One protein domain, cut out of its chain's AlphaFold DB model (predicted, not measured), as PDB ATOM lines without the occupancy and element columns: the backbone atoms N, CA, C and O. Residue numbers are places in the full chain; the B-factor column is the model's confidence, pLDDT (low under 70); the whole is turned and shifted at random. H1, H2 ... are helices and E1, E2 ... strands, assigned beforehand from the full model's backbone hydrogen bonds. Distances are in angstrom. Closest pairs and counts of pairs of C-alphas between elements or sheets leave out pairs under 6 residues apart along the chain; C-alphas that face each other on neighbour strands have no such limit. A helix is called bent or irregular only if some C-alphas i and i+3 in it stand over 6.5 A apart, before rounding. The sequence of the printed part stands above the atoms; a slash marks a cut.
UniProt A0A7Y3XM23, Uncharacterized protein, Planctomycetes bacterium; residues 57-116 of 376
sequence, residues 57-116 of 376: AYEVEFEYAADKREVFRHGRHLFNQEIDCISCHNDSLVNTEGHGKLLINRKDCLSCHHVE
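Overview. This is residues 57 to 116 of the 376 residues of an uncharacterized protein of Planctomycetes bacterium (UniProt A0A7Y3XM23). A two-stranded hairpin, E1 and E2, is followed with no residue between by a short helix, H1, at the hairpin's open end, where the chain turns; a second short helix, H2, has its first residue near Tyr 64, towards the turn of the hairpin. Between the two helices, which stay apart, a long loop of residues 82 to 105 reaches away and folds back, while residues 76 to 82, of which 76 to 81 belong to H1, and residues 110 to 116, of which 110 to 113 belong to H2, stick out. The printed part has 60 residues with two named strands and two named helices, in the order E1, E2, H1, H2; the sheet, order E1 - E2, is antiparallel. The class is mixed, helices and strands, with under half of the residues in named elements. The whole is only just loose, close to compact, with a radius of gyration of the C-alphas of 12.8 A and spans of 35 by 30 by 22 A.

Arrangement. E1, residues 59 to 65, and E2, residues 68 to 73, form a hairpin, antiparallel at 150 degrees between their directions. The C-alphas of Glu 61 and Val 71 face each other at 4.6 A. N 62 and O 70 are 2.9 A apart and N 72 and O 60 are 2.8 A apart, both within hydrogen-bond range. A tight link joins E2 to H1, residues 74 to 81. The closest C-alphas of E1 and H1 are those of Glu 59 and His 74, 6.9 A apart. H2, residues 106 to 113, follows H1 after a long link, and the two helices are apart. The closest C-alphas of E1 and H2 are those of Tyr 64 and Arg 106, 7.3 A apart. E2 and H2 are apart. Within hydrogen-bond range are 1 of 4 O i to N i+4 pairs in H1, beside 1 of 5 O i to N i+3 pairs, and 1 of 4 in H2, beside 3 of 5.

Along the chain. E1 begins at C-alpha 59, (-17.203, 31.853, -43.538), and is 18.3 A long from first to last C-alpha. E2, 68 to 73, is 16.6 A long. H1, 74 to 81, is 10.8 A long; it is neither bent nor irregular, but only just: C-alphas 76 and 79 are 6.1 A apart. H2, 106 to 113, is 11.2 A long and ends at C-alpha 113, (-8.477, 24.872, -57.788).

Size, cuts and confidence. The two C-alphas farthest apart are those of Asn 95 and Glu 116, at 39.4 A. The printed part has no cut. The link from H1 to H2 is long, with 24 residues. The mean pLDDT of the printed part is 74.2; residues 63 to 69, 79 to 81, 106 to 107 and 109 to 116 are under 70.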
ATOM      1  N   ALA A  57     -24.087  30.165 -44.684       81.69
ATOM      2  CA  ALA A  57     -23.741  31.526 -44.283       81.69
ATOM      3  C   ALA A  57     -22.410  31.616 -43.514       81.69
ATOM      4  O   ALA A  57     -21.934  32.726 -43.280       81.69
ATOM      5  N   TYR A  58     -21.808  30.486 -43.117       82.06
ATOM      6  CA  TYR A  58     -20.540  30.504 -42.392       82.06
ATOM      7  C   TYR A  58     -19.352  30.660 -43.332       82.06
ATOM      8  O   TYR A  58     -19.170  29.912 -44.304       82.06
ATOM      9  N   GLU A  59     -18.506  31.605 -42.953       80.12
ATOM     10  CA  GLU A  59     -17.203  31.853 -43.538       80.12
ATOM     11  C   GLU A  59     -16.135  31.358 -42.561       80.12
ATOM     12  O   GLU A  59     -16.198  31.649 -41.365       80.12
ATOM     13  N   VAL A  60     -15.186  30.570 -43.057       76.50
ATOM     14  CA  VAL A  60     -14.089  30.030 -42.250       76.50
ATOM     15  C   VAL A  60     -12.805  30.709 -42.689       76.50
ATOM     16  O   VAL A  60     -12.384  30.560 -43.836       76.50
ATOM     17  N   GLU A  61     -12.186  31.460 -41.782       74.62
ATOM     18  CA  GLU A  61     -10.831  31.967 -41.990       74.62
ATOM     19  C   GLU A  61      -9.834  30.818 -41.832       74.62
ATOM     20  O   GLU A  61      -9.859  30.097 -40.832       74.62
ATOM     21  N   PHE A  62      -8.933  30.664 -42.797       70.06
ATOM     22  CA  PHE A  62      -7.777  29.790 -42.666       70.06
ATOM     23  C   PHE A  62      -6.490  30.563 -42.949       70.06
ATOM     24  O   PHE A  62      -6.443  31.498 -43.752       70.06
ATOM     25  N   GLU A  63      -5.433  30.190 -42.235       62.47
ATOM     26  CA  GLU A  63      -4.135  30.850 -42.313       62.47
ATOM     27  C   GLU A  63      -3.302  30.218 -43.439       62.47
ATOM     28  O   GLU A  63      -3.003  29.023 -43.425       62.47
ATOM     29  N   TYR A  64      -2.959  31.019 -44.451       54.66
ATOM     30  CA  TYR A  64      -2.195  30.589 -45.628       54.66
ATOM     31  C   TYR A  64      -0.679  30.776 -45.427       54.66
ATOM     32  O   TYR A  64       0.127  29.967 -45.904       54.66
ATOM     33  N   ALA A  65      -0.298  31.829 -44.700       56.03
ATOM     34  CA  ALA A  65       1.053  32.154 -44.246       56.03
ATOM     35  C   ALA A  65       0.953  32.952 -42.934       56.03
ATOM     36  O   ALA A  65      -0.128  33.443 -42.621       56.03
ATOM     37  N   ALA A  66       2.069  33.120 -42.210       53.59
ATOM     38  CA  ALA A  66       2.125  33.772 -40.889       53.59
ATOM     39  C   ALA A  66       1.512  35.194 -40.823       53.59
ATOM     40  O   ALA A  66       1.344  35.753 -39.742       53.59
ATOM     41  N   ASP A  67       1.207  35.795 -41.973       54.53
ATOM     42  CA  ASP A  67       0.644  37.130 -42.147       54.53
ATOM     43  C   ASP A  67      -0.516  37.199 -43.166       54.53
ATOM     44  O   ASP A  67      -1.001  38.292 -43.462       54.53
ATOM     45  N   LYS A  68      -0.991  36.065 -43.707       58.06
ATOM     46  CA  LYS A  68      -2.031  36.035 -44.754       58.06
ATOM     47  C   LYS A  68      -3.180  35.105 -44.391       58.06
ATOM     48  O   LYS A  68      -2.987  33.902 -44.206       58.06
ATOM     49  N   ARG A  69      -4.386  35.673 -44.346       64.75
ATOM     50  CA  ARG A  69      -5.643  34.967 -44.075       64.75
ATOM     51  C   ARG A  69      -6.480  34.889 -45.341       64.75
ATOM     52  O   ARG A  69      -6.624  35.889 -46.040       64.75
ATOM     53  N   GLU A  70      -7.045  33.722 -45.600       70.38
ATOM     54  CA  GLU A  70      -8.010  33.503 -46.674       70.38
ATOM     55  C   GLU A  70      -9.351  33.056 -46.088       70.38
ATOM     56  O   GLU A  70      -9.416  32.511 -44.987       70.38
ATOM     57  N   VAL A  71     -10.438  33.331 -46.814       76.12
ATOM     58  CA  VAL A  71     -11.806  33.081 -46.350       76.12
ATOM     59  C   VAL A  71     -12.449  32.002 -47.211       76.12
ATOM     60  O   VAL A  71     -12.746  32.222 -48.387       76.12
ATOM     61  N   PHE A  72     -12.720  30.846 -46.615       80.19
ATOM     62  CA  PHE A  72     -13.499  29.784 -47.235       80.19
ATOM     63  C   PHE A  72     -15.000  30.033 -47.052       80.19
ATOM     64  O   PHE A  72     -15.467  30.290 -45.943       80.19
ATOM     65  N   ARG A  73     -15.776  29.925 -48.140       83.31
ATOM     66  CA  ARG A  73     -17.232  30.155 -48.139       83.31
ATOM     67  C   ARG A  73     -17.981  28.899 -48.579       83.31
ATOM     68  O   ARG A  73     -17.935  28.537 -49.758       83.31
ATOM     69  N   HIS A  74     -18.721  28.275 -47.662       84.56
ATOM     70  CA  HIS A  74     -19.480  27.040 -47.920       84.56
ATOM     71  C   HIS A  74     -20.490  27.189 -49.065       84.56
ATOM     72  O   HIS A  74     -20.572  26.323 -49.935       84.56
ATOM     73  N   GLY A  75     -21.202  28.321 -49.127       79.44
ATOM     74  CA  GLY A  75     -22.215  28.569 -50.159       79.44
ATOM     75  C   GLY A  75     -21.694  28.507 -51.602       79.44
ATOM     76  O   GLY A  75     -22.466  28.199 -52.505       79.44
ATOM     77  N   ARG A  76     -20.394  28.745 -51.841       73.94
ATOM     78  CA  ARG A  76     -19.798  28.634 -53.187       73.94
ATOM     79  C   ARG A  76     -19.427  27.205 -53.580       73.94
ATOM     80  O   ARG A  76     -19.450  26.898 -54.767       73.94
ATOM     81  N   HIS A  77     -19.099  26.360 -52.607       74.88
ATOM     82  CA  HIS A  77     -18.540  25.029 -52.845       74.88
ATOM     83  C   HIS A  77     -19.611  23.931 -52.822       74.88
ATOM     84  O   HIS A  77     -19.531  22.992 -53.602       74.88
ATOM     85  N   LEU A  78     -20.670  24.063 -52.015       71.81
ATOM     86  CA  LEU A  78     -21.725  23.039 -51.962       71.81
ATOM     87  C   LEU A  78     -22.826  23.212 -53.015       71.81
ATOM     88  O   LEU A  78     -23.364  22.219 -53.489       71.81
ATOM     89  N   PHE A  79     -23.174  24.447 -53.399       60.28
ATOM     90  CA  PHE A  79     -24.292  24.678 -54.328       60.28
ATOM     91  C   PHE A  79     -23.924  24.406 -55.794       60.28
ATOM     92  O   PHE A  79     -24.776  24.004 -56.577       60.28
ATOM     93  N   ASN A  80     -22.660  24.624 -56.164       56.75
ATOM     94  CA  ASN A  80     -22.230  24.603 -57.565       56.75
ATOM     95  C   ASN A  80     -21.367  23.392 -57.943       56.75
ATOM     96  O   ASN A  80     -21.121  23.202 -59.130       56.75
ATOM     97  N   GLN A  81     -20.852  22.629 -56.972       59.12
ATOM     98  CA  GLN A  81     -19.826  21.603 -57.225       59.12
ATOM     99  C   GLN A  81     -20.158  20.222 -56.636       59.12
ATOM    100  O   GLN A  81     -19.303  19.347 -56.674       59.12
ATOM    101  N   GLU A  82     -21.367  20.021 -56.091       70.75
ATOM    102  CA  GLU A  82     -21.819  18.734 -55.519       70.75
ATOM    103  C   GLU A  82     -20.844  18.127 -54.480       70.75
ATOM    104  O   GLU A  82     -20.710  16.911 -54.357       70.75
ATOM    105  N   ILE A  83     -20.148  18.972 -53.711       80.00
ATOM    106  CA  ILE A  83     -19.175  18.528 -52.703       80.00
ATOM    107  C   ILE A  83     -19.902  18.081 -51.428       80.00
ATOM    108  O   ILE A  83     -20.602  18.877 -50.799       80.00
ATOM    109  N   ASP A  84     -19.691  16.828 -51.010       85.00
ATOM    110  CA  ASP A  84     -20.209  16.298 -49.740       85.00
ATOM    111  C   ASP A  84     -19.443  16.885 -48.535       85.00
ATOM    112  O   ASP A  84     -18.219  17.037 -48.573       85.00
ATOM    113  N   CYS A  85     -20.151  17.155 -47.434       85.88
ATOM    114  CA  CYS A  85     -19.601  17.654 -46.173       85.88
ATOM    115  C   CYS A  85     -18.461  16.764 -45.655       85.88
ATOM    116  O   CYS A  85     -17.462  17.276 -45.143       85.88
ATOM    117  N   ILE A  86     -18.588  15.443 -45.826       86.44
ATOM    118  CA  ILE A  86     -17.598  14.461 -45.355       86.44
ATOM    119  C   ILE A  86     -16.299  14.467 -46.176       86.44
ATOM    120  O   ILE A  86     -15.286  13.932 -45.737       86.44
ATOM    121  N   SER A  87     -16.300  15.118 -47.344       84.94
ATOM    122  CA  SER A  87     -15.085  15.330 -48.145       84.94
ATOM    123  C   SER A  87     -14.102  16.272 -47.446       84.94
ATOM    124  O   SER A  87     -12.899  16.208 -47.689       84.94
ATOM    125  N   CYS A  88     -14.614  17.146 -46.573       85.69
ATOM    126  CA  CYS A  88     -13.826  18.155 -45.870       85.69
ATOM    127  C   CYS A  88     -13.835  17.966 -44.353       85.69
ATOM    128  O   CYS A  88     -12.896  18.401 -43.689       85.69
ATOM    129  N   HIS A  89     -14.870  17.338 -43.792       88.06
ATOM    130  CA  HIS A  89     -15.080  17.216 -42.352       88.06
ATOM    131  C   HIS A  89     -15.212  15.765 -41.901       88.06
ATOM    132  O   HIS A  89     -15.700  14.904 -42.619       88.06
ATOM    133  N   ASN A  90     -14.815  15.511 -40.659       87.94
ATOM    134  CA  ASN A  90     -14.949  14.212 -40.022       87.94
ATOM    135  C   ASN A  90     -16.416  13.931 -39.644       87.94
ATOM    136  O   ASN A  90     -17.054  14.731 -38.951       87.94
ATOM    137  N   ASP A  91     -16.920  12.772 -40.058       88.94
ATOM    138  CA  ASP A  91     -18.293  12.292 -39.871       88.94
ATOM    139  C   ASP A  91     -18.510  11.506 -38.563       88.94
ATOM    140  O   ASP A  91     -19.565  10.901 -38.360       88.94
ATOM    141  N   SER A  92     -17.534  11.536 -37.646       87.38
ATOM    142  CA  SER A  92     -17.622  10.889 -36.333       87.38
ATOM    143  C   SER A  92     -18.926  11.234 -35.615       87.38
ATOM    144  O   SER A  92     -19.472  12.330 -35.757       87.38
ATOM    145  N   LEU A  93     -19.402  10.305 -34.779       84.75
ATOM    146  CA  LEU A  93     -20.654  10.451 -34.037       84.75
ATOM    147  C   LEU A  93     -20.734  11.790 -33.291       84.75
ATOM    148  O   LEU A  93     -19.756  12.255 -32.699       84.75
ATOM    149  N   VAL A  94     -21.928  12.384 -33.286       81.06
ATOM    150  CA  VAL A  94     -22.210  13.634 -32.566       81.06
ATOM    151  C   VAL A  94     -21.782  13.493 -31.097       81.06
ATOM    152  O   VAL A  94     -22.030  12.463 -30.472       81.06
ATOM    153  N   ASN A  95     -21.155  14.539 -30.547       82.69
ATOM    154  CA  ASN A  95     -20.555  14.594 -29.201       82.69
ATOM    155  C   ASN A  95     -19.265  13.780 -29.001       82.69
ATOM    156  O   ASN A  95     -18.830  13.597 -27.864       82.69
ATOM    157  N   THR A  96     -18.622  13.317 -30.073       88.56
ATOM    158  CA  THR A  96     -17.241  12.821 -29.999       88.56
ATOM    159  C   THR A  96     -16.244  13.940 -30.285       88.56
ATOM    160  O   THR A  96     -16.557  14.910 -30.974       88.56
ATOM    161  N   GLU A  97     -15.012  13.789 -29.796       84.69
ATOM    162  CA  GLU A  97     -13.939  14.767 -30.018       84.69
ATOM    163  C   GLU A  97     -13.588  14.946 -31.510       84.69
ATOM    164  O   GLU A  97     -12.941  15.920 -31.881       84.69
ATOM    165  N   GLY A  98     -13.975  14.001 -32.372       82.19
ATOM    166  CA  GLY A  98     -13.697  14.020 -33.807       82.19
ATOM    167  C   GLY A  98     -14.755  14.720 -34.658       82.19
ATOM    168  O   GLY A  98     -14.429  15.149 -35.759       82.19
ATOM    169  N   HIS A  99     -15.997  14.845 -34.179       86.62
ATOM    170  CA  HIS A  99     -17.129  15.287 -35.000       86.62
ATOM    171  C   HIS A  99     -16.904  16.676 -35.614       86.62
ATOM    172  O   HIS A  99     -16.608  17.636 -34.904       86.62
ATOM    173  N   GLY A 100     -17.061  16.790 -36.935       84.00
ATOM    174  CA  GLY A 100     -16.980  18.060 -37.657       84.00
ATOM    175  C   GLY A 100     -15.575  18.661 -37.761       84.00
ATOM    176  O   GLY A 100     -15.422  19.727 -38.363       84.00
ATOM    177  N   LYS A 101     -14.533  18.004 -37.222       86.94
ATOM    178  CA  LYS A 101     -13.146  18.461 -37.393       86.94
ATOM    179  C   LYS A 101     -12.790  18.489 -38.879       86.94
ATOM    180  O   LYS A 101     -13.106  17.551 -39.609       86.94
ATOM    181  N   LEU A 102     -12.134  19.564 -39.310       84.31
ATOM    182  CA  LEU A 102     -11.654  19.716 -40.679       84.31
ATOM    183  C   LEU A 102     -10.572  18.658 -40.961       84.31
ATOM    184  O   LEU A 102      -9.591  18.562 -40.224       84.31
ATOM    185  N   LEU A 103     -10.786  17.848 -41.995       82.88
ATOM    186  CA  LEU A 103      -9.872  16.805 -42.470       82.88
ATOM    187  C   LEU A 103      -8.910  17.324 -43.536       82.88
ATOM    188  O   LEU A 103      -7.809  16.796 -43.685       82.88
ATOM    189  N   ILE A 104      -9.332  18.355 -44.264       76.75
ATOM    190  CA  ILE A 104      -8.531  18.971 -45.312       76.75
ATOM    191  C   ILE A 104      -7.574  20.015 -44.740       76.75
ATOM    192  O   ILE A 104      -7.861  20.719 -43.771       76.75
ATOM    193  N   ASN A 105      -6.418  20.127 -45.374       71.50
ATOM    194  CA  ASN A 105      -5.441  21.178 -45.156       71.50
ATOM    195  C   ASN A 105      -5.217  21.953 -46.463       71.50
ATOM    196  O   ASN A 105      -5.787  21.648 -47.508       71.50
ATOM    197  N   ARG A 106      -4.335  22.956 -46.422       66.06
ATOM    198  CA  ARG A 106      -3.995  23.799 -47.578       66.06
ATOM    199  C   ARG A 106      -3.736  23.010 -48.868       66.06
ATOM    200  O   ARG A 106      -4.119  23.475 -49.936       66.06
ATOM    201  N   LYS A 107      -3.059  21.859 -48.794       66.00
ATOM    202  CA  LYS A 107      -2.691  21.064 -49.978       66.00
ATOM    203  C   LYS A 107      -3.906  20.493 -50.706       66.00
ATOM    204  O   LYS A 107      -3.844  20.331 -51.920       66.00
ATOM    205  N   ASP A 108      -5.004  20.281 -49.990       73.12
ATOM    206  CA  ASP A 108      -6.212  19.642 -50.505       73.12
ATOM    207  C   ASP A 108      -7.145  20.649 -51.208       73.12
ATOM    208  O   ASP A 108      -7.877  20.291 -52.123       73.12
ATOM    209  N   CYS A 109      -7.068  21.949 -50.893       69.56
ATOM    210  CA  CYS A 109      -7.763  22.986 -51.679       69.56
ATOM    211  C   CYS A 109      -7.203  23.079 -53.112       69.56
ATOM    212  O   CYS A 109      -7.899  23.380 -54.084       69.56
ATOM    213  N   LEU A 110      -5.900  22.824 -53.236       64.31
ATOM    214  CA  LEU A 110      -5.125  23.018 -54.455       64.31
ATOM    215  C   LEU A 110      -5.353  21.892 -55.467       64.31
ATOM    216  O   LEU A 110      -5.201  22.139 -56.661       64.31
ATOM    217  N   SER A 111      -5.774  20.703 -55.018       66.12
ATOM    218  CA  SER A 111      -6.127  19.591 -55.908       66.12
ATOM    219  C   SER A 111      -7.377  19.858 -56.744       66.12
ATOM    220  O   SER A 111      -7.528  19.238 -57.791       66.12
ATOM    221  N   CYS A 112      -8.237  20.792 -56.324       63.44
ATOM    222  CA  CYS A 112      -9.433  21.185 -57.075       63.44
ATOM    223  C   CYS A 112      -9.274  22.529 -57.808       63.44
ATOM    224  O   CYS A 112      -9.833  22.691 -58.888       63.44
ATOM    225  N   HIS A 113      -8.515  23.492 -57.263       64.56
ATOM    226  CA  HIS A 113      -8.477  24.872 -57.788       64.56
ATOM    227  C   HIS A 113      -7.177  25.305 -58.491       64.56
ATOM    228  O   HIS A 113      -7.199  26.305 -59.205       64.56
ATOM    229  N   HIS A 114      -6.055  24.587 -58.349       62.78
ATOM    230  CA  HIS A 114      -4.794  24.920 -59.049       62.78
ATOM    231  C   HIS A 114      -4.452  23.947 -60.183       62.78
ATOM    232  O   HIS A 114      -3.377  24.024 -60.787       62.78
ATOM    233  N   VAL A 115      -5.385  23.052 -60.497       55.78
ATOM    234  CA  VAL A 115      -5.273  22.074 -61.572       55.78
ATOM    235  C   VAL A 115      -6.292  22.468 -62.644       55.78
ATOM    236  O   VAL A 115      -7.476  22.203 -62.517       55.78
ATOM    237  N   GLU A 116      -5.819  23.172 -63.676       52.34
ATOM    238  CA  GLU A 116      -6.494  23.261 -64.987       52.34
ATOM    239  C   GLU A 116      -7.822  24.043 -65.090       52.34
ATOM    240  O   GLU A 116      -8.695  23.679 -65.868       52.34
TER     241      GLU A 116